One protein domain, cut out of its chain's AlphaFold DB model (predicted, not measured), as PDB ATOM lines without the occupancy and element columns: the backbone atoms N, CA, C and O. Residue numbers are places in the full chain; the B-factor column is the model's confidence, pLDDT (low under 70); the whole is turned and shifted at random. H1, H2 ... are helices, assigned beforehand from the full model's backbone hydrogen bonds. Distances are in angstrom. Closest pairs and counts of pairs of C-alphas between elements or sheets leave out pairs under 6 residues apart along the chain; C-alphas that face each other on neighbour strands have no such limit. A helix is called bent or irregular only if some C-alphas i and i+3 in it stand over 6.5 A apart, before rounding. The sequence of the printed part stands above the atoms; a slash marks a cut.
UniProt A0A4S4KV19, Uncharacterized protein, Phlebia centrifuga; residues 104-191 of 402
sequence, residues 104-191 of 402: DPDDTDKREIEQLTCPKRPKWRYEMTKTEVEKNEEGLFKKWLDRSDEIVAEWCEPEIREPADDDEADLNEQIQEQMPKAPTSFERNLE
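AT A GLANCE: This is residues 104 to 191 of the 402 residues of an uncharacterized protein of Phlebia centrifuga (UniProt A0A4S4KV19). One long helix, H2, lies along the greater part of a thin, extended model, and two long unwound stretches run beside it: residues 114 to 125 on the way to its first residue, and residues 181 to 191 coming back past it after the small helix H3, which lies beyond its last residue. The short helix H1 lies off to one side near the last part of H2, and residues 104 to 111 stick out there. The printed part has 88 residues, with three named helices in the order H1, H2, H3 and no named strand; the class is all helix, though under half of the residues, 40 of 88, are in named elements. The whole is extended, with a radius of gyration of the C-alphas of 19.9 A, and its outline is a rod spanning 66 by 31 by 18 A.

IN THESE COORDINATES: H1 is residues 110 to 113, 5.6 A from first to last C-alpha, and begins with C-alpha 110 at (-23.206, -38.523, 21.618). H2 is residues 130 to 156, 38.2 A long, from C-alpha 130 at (-16.582, -41.023, -16.187) to C-alpha 156 at (-12.058, -52.563, 19.944). H3 is residues 168 to 176, 13.4 A long, and ends with C-alpha 176 at (-7.148, -61.472, 30.117). None of the three helices is bent or irregular.

HOW THE PARTS SIT: H1 touches no helix and is apart from H2, with no C-alpha of the one within 8 A of the other. H2 and H3 are apart by the same measure. H1 and H3 are apart too. Before H2, C-alpha 114 is at (-21.862, -39.162, 15.217) and C-alpha 125 at (-20.206, -32.030, -12.922). After H3, C-alpha 177 is at (-10.476, -62.703, 31.686) and C-alpha 191 at (-19.876, -50.818, -5.788). In H2 every O i to N i+4 pair is within hydrogen-bond range, in H3 3 of 5 are, and H1 is too short for such a pair.

THE WHOLE: The two C-alphas farthest apart are those of Glu 127 and Asp 166, at 66.6 A. Residues 104 to 111, 126 to 131 and 164 to 170, of which 168 to 170 belong to H3, stand free; the body without them spans 57 by 20 by 16 A. The links H1 to H2, of 16 residues, and H2 to H3, of 11 residues, are long. The printed part has no cut. The mean pLDDT of the printed part is 77.2, and residues 104 to 115 and 159 to 177 are under 70.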
ATOM      1  N   ASP A 104     -29.201 -37.637  25.369       39.38
ATOM      2  CA  ASP A 104     -28.792 -36.800  26.507       39.38
ATOM      3  C   ASP A 104     -27.638 -35.851  26.110       39.38
ATOM      4  O   ASP A 104     -26.654 -36.293  25.525       39.38
ATOM      5  N   PRO A 105     -27.754 -34.513  26.279       43.59
ATOM      6  CA  PRO A 105     -26.746 -33.529  25.838       43.59
ATOM      7  C   PRO A 105     -25.390 -33.598  26.531       43.59
ATOM      8  O   PRO A 105     -24.458 -32.995  26.009       43.59
ATOM      9  N   ASP A 106     -25.295 -34.309  27.649       42.88
ATOM     10  CA  ASP A 106     -24.101 -34.346  28.499       42.88
ATOM     11  C   ASP A 106     -23.423 -35.727  28.514       42.88
ATOM     12  O   ASP A 106     -22.507 -35.961  29.296       42.88
ATOM     13  N   ASP A 107     -23.868 -36.649  27.650       45.59
ATOM     14  CA  ASP A 107     -23.360 -38.017  27.614       45.59
ATOM     15  C   ASP A 107     -22.279 -38.185  26.538       45.59
ATOM     16  O   ASP A 107     -22.448 -37.800  25.373       45.59
ATOM     17  N   THR A 108     -21.148 -38.762  26.936       47.47
ATOM     18  CA  THR A 108     -19.963 -39.003  26.096       47.47
ATOM     19  C   THR A 108     -20.313 -39.810  24.832       47.47
ATOM     20  O   THR A 108     -19.725 -39.583  23.770       47.47
ATOM     21  N   ASP A 109     -21.375 -40.620  24.906       43.28
ATOM     22  CA  ASP A 109     -21.956 -41.458  23.847       43.28
ATOM     23  C   ASP A 109     -22.506 -40.672  22.634       43.28
ATOM     24  O   ASP A 109     -22.566 -41.200  21.517       43.28
ATOM     25  N   LYS A 110     -22.841 -39.374  22.776       42.41
ATOM     26  CA  LYS A 110     -23.206 -38.523  21.618       42.41
ATOM     27  C   LYS A 110     -22.077 -38.411  20.600       42.41
ATOM     28  O   LYS A 110     -22.345 -38.307  19.402       42.41
ATOM     29  N   ARG A 111     -20.822 -38.453  21.057       46.91
ATOM     30  CA  ARG A 111     -19.663 -38.394  20.163       46.91
ATOM     31  C   ARG A 111     -19.538 -39.669  19.334       46.91
ATOM     32  O   ARG A 111     -19.091 -39.572  18.201       46.91
ATOM     33  N   GLU A 112     -19.952 -40.826  19.843       46.94
ATOM     34  CA  GLU A 112     -19.776 -42.126  19.178       46.94
ATOM     35  C   GLU A 112     -20.837 -42.394  18.096       46.94
ATOM     36  O   GLU A 112     -20.523 -42.875  17.005       46.94
ATOM     37  N   ILE A 113     -22.095 -41.993  18.322       47.50
ATOM     38  CA  ILE A 113     -23.177 -42.127  17.322       47.50
ATOM     39  C   ILE A 113     -22.938 -41.211  16.106       47.50
ATOM     40  O   ILE A 113     -23.347 -41.534  14.986       47.50
ATOM     41  N   GLU A 114     -22.251 -40.082  16.296       56.91
ATOM     42  CA  GLU A 114     -21.862 -39.162  15.217       56.91
ATOM     43  C   GLU A 114     -20.596 -39.595  14.458       56.91
ATOM     44  O   GLU A 114     -20.320 -39.075  13.372       56.91
ATOM     45  N   GLN A 115     -19.822 -40.547  14.985       69.81
ATOM     46  CA  GLN A 115     -18.548 -40.951  14.387       69.81
ATOM     47  C   GLN A 115     -18.734 -41.811  13.132       69.81
ATOM     48  O   GLN A 115     -18.117 -41.533  12.094       69.81
ATOM     49  N   LEU A 116     -19.611 -42.822  13.188       85.88
ATOM     50  CA  LEU A 116     -19.877 -43.707  12.052       85.88
ATOM     51  C   LEU A 116     -20.967 -43.128  11.144       85.88
ATOM     52  O   LEU A 116     -22.139 -43.025  11.500       85.88
ATOM     53  N   THR A 117     -20.591 -42.791   9.912       90.44
ATOM     54  CA  THR A 117     -21.477 -42.138   8.934       90.44
ATOM     55  C   THR A 117     -21.584 -42.955   7.653       90.44
ATOM     56  O   THR A 117     -20.723 -43.781   7.370       90.44
ATOM     57  N   CYS A 118     -22.622 -42.741   6.842       91.81
ATOM     58  CA  CYS A 118     -22.626 -43.264   5.473       91.81
ATOM     59  C   CYS A 118     -21.739 -42.384   4.568       91.81
ATOM     60  O   CYS A 118     -21.811 -41.151   4.670       91.81
ATOM     61  N   PRO A 119     -20.952 -42.966   3.644       94.00
ATOM     62  CA  PRO A 119     -20.129 -42.201   2.725       94.00
ATOM     63  C   PRO A 119     -21.026 -41.381   1.797       94.00
ATOM     64  O   PRO A 119     -21.948 -41.893   1.152       94.00
ATOM     65  N   LYS A 120     -20.754 -40.079   1.725       91.12
ATOM     66  CA  LYS A 120     -21.443 -39.163   0.813       91.12
ATOM     67  C   LYS A 120     -20.790 -39.238  -0.557       91.12
ATOM     68  O   LYS A 120     -19.566 -39.271  -0.654       91.12
ATOM     69  N   ARG A 121     -21.595 -39.218  -1.616       91.62
ATOM     70  CA  ARG A 121     -21.053 -39.138  -2.969       91.62
ATOM     71  C   ARG A 121     -20.383 -37.769  -3.172       91.62
ATOM     72  O   ARG A 121     -20.988 -36.754  -2.811       91.62
ATOM     73  N   PRO A 122     -19.159 -37.704  -3.724       91.94
ATOM     74  CA  PRO A 122     -18.569 -36.439  -4.144       91.94
ATOM     75  C   PRO A 122     -19.480 -35.709  -5.134       91.94
ATOM     76  O   PRO A 122     -20.133 -36.338  -5.967       91.94
ATOM     77  N   LYS A 123     -19.490 -34.373  -5.080       90.38
ATOM     78  CA  LYS A 123     -20.118 -33.581  -6.142       90.38
ATOM     79  C   LYS A 123     -19.382 -33.854  -7.454       90.38
ATOM     80  O   LYS A 123     -18.155 -33.790  -7.491       90.38
ATOM     81  N   TRP A 124     -20.136 -34.121  -8.507       90.31
ATOM     82  CA  TRP A 124     -19.629 -34.266  -9.866       90.31
ATOM     83  C   TRP A 124     -20.280 -33.206 -10.754       90.31
ATOM     84  O   TRP A 124     -21.265 -32.580 -10.357       90.31
ATOM     85  N   ARG A 125     -19.690 -32.965 -11.921       90.75
ATOM     86  CA  ARG A 125     -20.206 -32.030 -12.922       90.75
ATOM     87  C   ARG A 125     -20.228 -32.721 -14.279       90.75
ATOM     88  O   ARG A 125     -19.468 -33.670 -14.474       90.75
ATOM     89  N   TYR A 126     -21.071 -32.255 -15.193       87.06
ATOM     90  CA  TYR A 126     -21.244 -32.882 -16.504       87.06
ATOM     91  C   TYR A 126     -19.976 -32.850 -17.363       87.06
ATOM     92  O   TYR A 126     -19.775 -33.740 -18.182       87.06
ATOM     93  N   GLU A 127     -19.078 -31.893 -17.126       94.12
ATOM     94  CA  GLU A 127     -17.802 -31.792 -17.839       94.12
ATOM     95  C   GLU A 127     -16.784 -32.845 -17.375       94.12
ATOM     96  O   GLU A 127     -15.775 -33.068 -18.042       94.12
ATOM     97  N   MET A 128     -17.019 -33.490 -16.225       93.62
ATOM     98  CA  MET A 128     -16.130 -34.528 -15.714       93.62
ATOM     99  C   MET A 128     -16.293 -35.809 -16.522       93.62
ATOM    100  O   MET A 128     -17.393 -36.331 -16.711       93.62
ATOM    101  N   THR A 129     -15.169 -36.393 -16.918       96.00
ATOM    102  CA  THR A 129     -15.172 -37.715 -17.535       96.00
ATOM    103  C   THR A 129     -15.619 -38.773 -16.526       96.00
ATOM    104  O   THR A 129     -15.375 -38.672 -15.320       96.00
ATOM    105  N   LYS A 130     -16.214 -39.864 -17.020       93.62
ATOM    106  CA  LYS A 130     -16.582 -41.023 -16.187       93.62
ATOM    107  C   LYS A 130     -15.423 -41.488 -15.295       93.62
ATOM    108  O   LYS A 130     -15.625 -41.768 -14.119       93.62
ATOM    109  N   THR A 131     -14.217 -41.555 -15.853       95.25
ATOM    110  CA  THR A 131     -13.008 -41.981 -15.140       95.25
ATOM    111  C   THR A 131     -12.623 -41.038 -14.007       95.25
ATOM    112  O   THR A 131     -12.175 -41.492 -12.958       95.25
ATOM    113  N   GLU A 132     -12.808 -39.730 -14.185       95.00
ATOM    114  CA  GLU A 132     -12.542 -38.745 -13.134       95.00
ATOM    115  C   GLU A 132     -13.559 -38.859 -11.999       95.00
ATOM    116  O   GLU A 132     -13.169 -38.865 -10.832       95.00
ATOM    117  N   VAL A 133     -14.845 -39.020 -12.327       94.75
ATOM    118  CA  VAL A 133     -15.901 -39.250 -11.328       94.75
ATOM    119  C   VAL A 133     -15.616 -40.523 -10.534       94.75
ATOM    120  O   VAL A 133     -15.631 -40.492  -9.304       94.75
ATOM    121  N   GLU A 134     -15.285 -41.625 -11.214       95.00
ATOM    122  CA  GLU A 134     -14.982 -42.899 -10.557       95.00
ATOM    123  C   GLU A 134     -13.762 -42.789  -9.629       95.00
ATOM    124  O   GLU A 134     -13.818 -43.269  -8.495       95.00
ATOM    125  N   LYS A 135     -12.703 -42.089 -10.051       96.06
ATOM    126  CA  LYS A 135     -11.499 -41.864  -9.238       96.06
ATOM    127  C   LYS A 135     -11.763 -40.957  -8.030       96.06
ATOM    128  O   LYS A 135     -11.215 -41.188  -6.951       96.06
ATOM    129  N   ASN A 136     -12.607 -39.937  -8.187       95.62
ATOM    130  CA  ASN A 136     -13.017 -39.062  -7.088       95.62
ATOM    131  C   ASN A 136     -13.840 -39.828  -6.041       95.62
ATOM    132  O   ASN A 136     -13.611 -39.675  -4.839       95.62
ATOM    133  N   GLU A 137     -14.768 -40.673  -6.496       96.12
ATOM    134  CA  GLU A 137     -15.551 -41.568  -5.639       96.12
ATOM    135  C   GLU A 137     -14.654 -42.551  -4.876       96.12
ATOM    136  O   GLU A 137     -14.808 -42.695  -3.665       96.12
ATOM    137  N   GLU A 138     -13.679 -43.168  -5.550       96.75
ATOM    138  CA  GLU A 138     -12.690 -44.059  -4.929       96.75
ATOM    139  C   GLU A 138     -11.853 -43.345  -3.862       96.75
ATOM    140  O   GLU A 138     -11.670 -43.867  -2.761       96.75
ATOM    141  N   GLY A 139     -11.380 -42.132  -4.157       96.06
ATOM    142  CA  GLY A 139     -10.588 -41.337  -3.223       96.06
ATOM    143  C   GLY A 139     -11.360 -40.937  -1.963       96.06
ATOM    144  O   GLY A 139     -10.818 -41.027  -0.861       96.06
ATOM    145  N   LEU A 140     -12.624 -40.517  -2.101       95.50
ATOM    146  CA  LEU A 140     -13.475 -40.196  -0.948       95.50
ATOM    147  C   LEU A 140     -13.808 -41.453  -0.148       95.50
ATOM    148  O   LEU A 140     -13.705 -41.437   1.077       95.50
ATOM    149  N   PHE A 141     -14.173 -42.536  -0.834       96.50
ATOM    150  CA  PHE A 141     -14.519 -43.792  -0.185       96.50
ATOM    151  C   PHE A 141     -13.358 -44.353   0.630       96.50
ATOM    152  O   PHE A 141     -13.570 -44.763   1.765       96.50
ATOM    153  N   LYS A 142     -12.129 -44.297   0.100       96.00
ATOM    154  CA  LYS A 142     -10.935 -44.713   0.839       96.00
ATOM    155  C   LYS A 142     -10.754 -43.909   2.130       96.00
ATOM    156  O   LYS A 142     -10.619 -44.504   3.185       96.00
ATOM    157  N   LYS A 143     -10.852 -42.576   2.069       95.62
ATOM    158  CA  LYS A 143     -10.751 -41.717   3.266       95.62
ATOM    159  C   LYS A 143     -11.836 -42.019   4.298       95.62
ATOM    160  O   LYS A 143     -11.576 -41.997   5.495       95.62
ATOM    161  N   TRP A 144     -13.061 -42.258   3.835       95.12
ATOM    162  CA  TRP A 144     -14.165 -42.646   4.708       95.12
ATOM    163  C   TRP A 144     -13.922 -44.016   5.356       95.12
ATOM    164  O   TRP A 144     -14.227 -44.187   6.535       95.12
ATOM    165  N   LEU A 145     -13.358 -44.965   4.605       94.38
ATOM    166  CA  LEU A 145     -13.023 -46.300   5.085       94.38
ATOM    167  C   LEU A 145     -11.926 -46.247   6.148       94.38
ATOM    168  O   LEU A 145     -12.123 -46.811   7.215       94.38
ATOM    169  N   ASP A 146     -10.843 -45.511   5.884       94.00
ATOM    170  CA  ASP A 146      -9.724 -45.328   6.816       94.00
ATOM    171  C   ASP A 146     -10.225 -44.718   8.141       94.00
ATOM    172  O   ASP A 146     -10.001 -45.281   9.207       94.00
ATOM    173  N   ARG A 147     -11.033 -43.647   8.077       92.81
ATOM    174  CA  ARG A 147     -11.666 -43.042   9.264       92.81
ATOM    175  C   ARG A 147     -12.577 -44.023  10.011       92.81
ATOM    176  O   ARG A 147     -12.607 -44.029  11.235       92.81
ATOM    177  N   SER A 148     -13.377 -44.803   9.285       91.56
ATOM    178  CA  SER A 148     -14.287 -45.775   9.906       91.56
ATOM    179  C   SER A 148     -13.513 -46.909  10.577       91.56
ATOM    180  O   SER A 148     -13.933 -47.384  11.626       91.56
ATOM    181  N   ASP A 149     -12.383 -47.318   9.997       91.44
ATOM    182  CA  ASP A 149     -11.490 -48.319  10.577       91.44
ATOM    183  C   ASP A 149     -10.794 -47.796  11.834       91.44
ATOM    184  O   ASP A 149     -10.704 -48.543  12.800       91.44
ATOM    185  N   GLU A 150     -10.373 -46.527  11.857       91.00
ATOM    186  CA  GLU A 150      -9.832 -45.870  13.058       91.00
ATOM    187  C   GLU A 150     -10.849 -45.887  14.209       91.00
ATOM    188  O   GLU A 150     -10.530 -46.351  15.298       91.00
ATOM    189  N   ILE A 151     -12.098 -45.488  13.942       88.81
ATOM    190  CA  ILE A 151     -13.184 -45.504  14.940       88.81
ATOM    191  C   ILE A 151     -13.452 -46.927  15.448       88.81
ATOM    192  O   ILE A 151     -13.642 -47.157  16.640       88.81
ATOM    193  N   VAL A 152     -13.504 -47.909  14.543       87.88
ATOM    194  CA  VAL A 152     -13.750 -49.303  14.937       87.88
ATOM    195  C   VAL A 152     -12.559 -49.883  15.698       87.88
ATOM    196  O   VAL A 152     -12.778 -50.700  16.588       87.88
ATOM    197  N   ALA A 153     -11.330 -49.482  15.373       87.62
ATOM    198  CA  ALA A 153     -10.137 -49.883  16.106       87.62
ATOM    199  C   ALA A 153     -10.169 -49.335  17.537       87.62
ATOM    200  O   ALA A 153     -10.060 -50.135  18.459       87.62
ATOM    201  N   GLU A 154     -10.441 -48.039  17.710       86.75
ATOM    202  CA  GLU A 154     -10.613 -47.393  19.022       86.75
ATOM    203  C   GLU A 154     -11.708 -48.089  19.846       86.75
ATOM    204  O   GLU A 154     -11.496 -48.441  21.000       86.75
ATOM    205  N   TRP A 155     -12.849 -48.420  19.230       83.69
ATOM    206  CA  TRP A 155     -13.911 -49.188  19.895       83.69
ATOM    207  C   TRP A 155     -13.473 -50.593  20.342       83.69
ATOM    208  O   TRP A 155     -14.010 -51.132  21.312       83.69
ATOM    209  N   CYS A 156     -12.559 -51.232  19.607       83.69
ATOM    210  CA  CYS A 156     -12.058 -52.563  19.944       83.69
ATOM    211  C   CYS A 156     -10.961 -52.533  21.013       83.69
ATOM    212  O   CYS A 156     -10.663 -53.590  21.575       83.69
ATOM    213  N   GLU A 157     -10.367 -51.371  21.291       80.44
ATOM    214  CA  GLU A 157      -9.393 -51.235  22.366       80.44
ATOM    215  C   GLU A 157     -10.070 -51.504  23.723       80.44
ATOM    216  O   GLU A 157     -11.215 -51.097  23.959       80.44
ATOM    217  N   PRO A 158      -9.415 -52.263  24.618       70.19
ATOM    218  CA  PRO A 158      -9.960 -52.526  25.939       70.19
ATOM    219  C   PRO A 158     -10.055 -51.215  26.727       70.19
ATOM    220  O   PRO A 158      -9.118 -50.420  26.738       70.19
ATOM    221  N   GLU A 159     -11.171 -51.003  27.427       64.75
ATOM    222  CA  GLU A 159     -11.296 -49.900  28.382       64.75
ATOM    223  C   GLU A 159     -10.316 -50.141  29.537       64.75
ATOM    224  O   GLU A 159     -10.584 -50.922  30.451       64.75
ATOM    225  N   ILE A 160      -9.152 -49.492  29.482       59.03
ATOM    226  CA  ILE A 160      -8.188 -49.501  30.581       59.03
ATOM    227  C   ILE A 160      -8.769 -48.608  31.676       59.03
ATOM    228  O   ILE A 160      -8.709 -47.381  31.607       59.03
ATOM    229  N   ARG A 161      -9.382 -49.224  32.688       52.66
ATOM    230  CA  ARG A 161      -9.795 -48.510  33.896       52.66
ATOM    231  C   ARG A 161      -8.521 -48.143  34.654       52.66
ATOM    232  O   ARG A 161      -7.801 -49.044  35.074       52.66
ATOM    233  N   GLU A 162      -8.230 -46.850  34.792       52.78
ATOM    234  CA  GLU A 162      -7.099 -46.386  35.608       52.78
ATOM    235  C   GLU A 162      -7.212 -47.016  37.009       52.78
ATOM    236  O   GLU A 162      -8.265 -46.873  37.650       52.78
ATOM    237  N   PRO A 163      -6.199 -47.771  37.467       51.44
ATOM    238  CA  PRO A 163      -6.246 -48.395  38.776       51.44
ATOM    239  C   PRO A 163      -6.305 -47.308  39.848       51.44
ATOM    240  O   PRO A 163      -5.486 -46.391  39.877       51.44
ATOM    241  N   ALA A 164      -7.280 -47.422  40.744       54.34
ATOM    242  CA  ALA A 164      -7.215 -46.730  42.017       54.34
ATOM    243  C   ALA A 164      -6.162 -47.458  42.865       54.34
ATOM    244  O   ALA A 164      -6.468 -48.519  43.389       54.34
ATOM    245  N   ASP A 165      -4.953 -46.895  42.912       56.00
ATOM    246  CA  ASP A 165      -3.832 -47.184  43.817       56.00
ATOM    247  C   ASP A 165      -3.446 -48.680  44.042       56.00
ATOM    248  O   ASP A 165      -4.161 -49.455  44.667       56.00
ATOM    249  N   ASP A 166      -2.221 -49.024  43.610       55.59
ATOM    250  CA  ASP A 166      -1.340 -50.138  44.044       55.59
ATOM    251  C   ASP A 166      -1.417 -51.571  43.447       55.59
ATOM    252  O   ASP A 166      -0.500 -52.347  43.724       55.59
ATOM    253  N   ASP A 167      -2.330 -51.932  42.533       56.03
ATOM    254  CA  ASP A 167      -2.394 -53.313  41.983       56.03
ATOM    255  C   ASP A 167      -2.219 -53.417  40.441       56.03
ATOM    256  O   ASP A 167      -3.106 -53.859  39.710       56.03
ATOM    257  N   GLU A 168      -1.042 -53.057  39.901       55.59
ATOM    258  CA  GLU A 168      -0.718 -53.229  38.458       55.59
ATOM    259  C   GLU A 168      -0.764 -54.699  37.981       55.59
ATOM    260  O   GLU A 168      -1.024 -54.970  36.806       55.59
ATOM    261  N   ALA A 169      -0.506 -55.662  38.874       55.44
ATOM    262  CA  ALA A 169      -0.517 -57.088  38.536       55.44
ATOM    263  C   ALA A 169      -1.939 -57.632  38.298       55.44
ATOM    264  O   ALA A 169      -2.122 -58.508  37.455       55.44
ATOM    265  N   ASP A 170      -2.933 -57.075  38.994       56.22
ATOM    266  CA  ASP A 170      -4.330 -57.524  38.961       56.22
ATOM    267  C   ASP A 170      -5.046 -57.027  37.682       56.22
ATOM    268  O   ASP A 170      -5.904 -57.706  37.119       56.22
ATOM    269  N   LEU A 171      -4.611 -55.891  37.114       52.53
ATOM    270  CA  LEU A 171      -5.147 -55.348  35.856       52.53
ATOM    271  C   LEU A 171      -4.892 -56.259  34.642       52.53
ATOM    272  O   LEU A 171      -5.781 -56.460  33.814       52.53
ATOM    273  N   ASN A 172      -3.682 -56.814  34.519       54.44
ATOM    274  CA  ASN A 172      -3.318 -57.666  33.381       54.44
ATOM    275  C   ASN A 172      -4.044 -59.019  33.408       54.44
ATOM    276  O   ASN A 172      -4.380 -59.540  32.343       54.44
ATOM    277  N   GLU A 173      -4.314 -59.580  34.590       56.34
ATOM    278  CA  GLU A 173      -5.149 -60.781  34.724       56.34
ATOM    279  C   GLU A 173      -6.626 -60.460  34.436       56.34
ATOM    280  O   GLU A 173      -7.262 -61.175  33.662       56.34
ATOM    281  N   GLN A 174      -7.152 -59.328  34.919       52.22
ATOM    282  CA  GLN A 174      -8.538 -58.905  34.663       52.22
ATOM    283  C   GLN A 174      -8.831 -58.593  33.183       52.22
ATOM    284  O   GLN A 174      -9.915 -58.918  32.693       52.22
ATOM    285  N   ILE A 175      -7.877 -58.009  32.443       55.25
ATOM    286  CA  ILE A 175      -7.988 -57.801  30.985       55.25
ATOM    287  C   ILE A 175      -7.986 -59.149  30.243       55.25
ATOM    288  O   ILE A 175      -8.722 -59.321  29.271       55.25
ATOM    289  N   GLN A 176      -7.212 -60.133  30.717       56.00
ATOM    290  CA  GLN A 176      -7.148 -61.472  30.117       56.00
ATOM    291  C   GLN A 176      -8.388 -62.339  30.393       56.00
ATOM    292  O   GLN A 176      -8.565 -63.358  29.722       56.00
ATOM    293  N   GLU A 177      -9.258 -61.958  31.332       68.94
ATOM    294  CA  GLU A 177     -10.476 -62.703  31.686       68.94
ATOM    295  C   GLU A 177     -11.764 -62.169  31.033       68.94
ATOM    296  O   GLU A 177     -12.848 -62.714  31.257       68.94
ATOM    297  N   GLN A 178     -11.694 -61.139  30.188       78.00
ATOM    298  CA  GLN A 178     -12.875 -60.605  29.504       78.00
ATOM    299  C   GLN A 178     -12.864 -60.898  28.004       78.00
ATOM    300  O   GLN A 178     -11.827 -60.977  27.353       78.00
ATOM    301  N   MET A 179     -14.058 -61.084  27.435       83.75
ATOM    302  CA  MET A 179     -14.217 -61.198  25.985       83.75
ATOM    303  C   MET A 179     -13.857 -59.859  25.330       83.75
ATOM    304  O   MET A 179     -14.519 -58.866  25.639       83.75
ATOM    305  N   PRO A 180     -12.888 -59.814  24.397       85.31
ATOM    306  CA  PRO A 180     -12.590 -58.582  23.682       85.31
ATOM    307  C   PRO A 180     -13.786 -58.160  22.817       85.31
ATOM    308  O   PRO A 180     -14.538 -58.998  22.298       85.31
ATOM    309  N   LYS A 181     -13.958 -56.847  22.636       85.31
ATOM    310  CA  LYS A 181     -14.992 -56.288  21.756       85.31
ATOM    311  C   LYS A 181     -14.683 -56.701  20.311       85.31
ATOM    312  O   LYS A 181     -13.584 -56.500  19.807       85.31
ATOM    313  N   ALA A 182     -15.655 -57.313  19.636       83.81
ATOM    314  CA  ALA A 182     -15.495 -57.686  18.233       83.81
ATOM    315  C   ALA A 182     -15.667 -56.458  17.322       83.81
ATOM    316  O   ALA A 182     -16.591 -55.667  17.551       83.81
ATOM    317  N   PRO A 183     -14.867 -56.327  16.247       83.44
ATOM    318  CA  PRO A 183     -15.035 -55.234  15.304       83.44
ATOM    319  C   PRO A 183     -16.384 -55.349  14.597       83.44
ATOM    320  O   PRO A 183     -16.851 -56.436  14.232       83.44
ATOM    321  N   THR A 184     -17.023 -54.203  14.382       82.81
ATOM    322  CA  THR A 184     -18.321 -54.166  13.716       82.81
ATOM    323  C   THR A 184     -18.166 -54.470  12.225       82.81
ATOM    324  O   THR A 184     -17.256 -54.006  11.542       82.81
ATOM    325  N   SER A 185     -19.064 -55.298  11.686       84.62
ATOM    326  CA  SER A 185     -19.060 -55.627  10.259       84.62
ATOM    327  C   SER A 185     -19.874 -54.606   9.466       84.62
ATOM    328  O   SER A 185     -21.092 -54.509   9.639       84.62
ATOM    329  N   PHE A 186     -19.224 -53.905   8.539       88.88
ATOM    330  CA  PHE A 186     -19.868 -52.999   7.586       88.88
ATOM    331  C   PHE A 186     -19.355 -53.224   6.158       88.88
ATOM    332  O   PHE A 186     -18.322 -53.857   5.943       88.88
ATOM    333  N   GLU A 187     -20.120 -52.750   5.177       92.25
ATOM    334  CA  GLU A 187     -19.830 -52.953   3.756       92.25
ATOM    335  C   GLU A 187     -18.589 -52.165   3.315       92.25
ATOM    336  O   GLU A 187     -18.551 -50.936   3.414       92.25
ATOM    337  N   ARG A 188     -17.601 -52.873   2.770       92.81
ATOM    338  CA  ARG A 188     -16.327 -52.326   2.279       92.81
ATOM    339  C   ARG A 188     -16.242 -52.285   0.755       92.81
ATOM    340  O   ARG A 188     -15.245 -51.814   0.214       92.81
ATOM    341  N   ASN A 189     -17.249 -52.785   0.040       93.31
ATOM    342  CA  ASN A 189     -17.300 -52.708  -1.414       93.31
ATOM    343  C   ASN A 189     -17.929 -51.384  -1.878       93.31
ATOM    344  O   ASN A 189     -19.135 -51.164  -1.730       93.31
ATOM    345  N   LEU A 190     -17.126 -50.531  -2.523       94.25
ATOM    346  CA  LEU A 190     -17.574 -49.269  -3.125       94.25
ATOM    347  C   LEU A 190     -18.747 -49.459  -4.094       94.25
ATOM    348  O   LEU A 190     -19.616 -48.601  -4.196       94.25
ATOM    349  N   GLU A 191     -18.820 -50.580  -4.802       93.06
ATOM    350  CA  GLU A 191     -19.876 -50.818  -5.788       93.06
ATOM    351  C   GLU A 191     -21.253 -50.952  -5.152       93.06
ATOM    352  O   GLU A 191     -22.246 -50.543  -5.753       93.06
TER     353      GLU A 191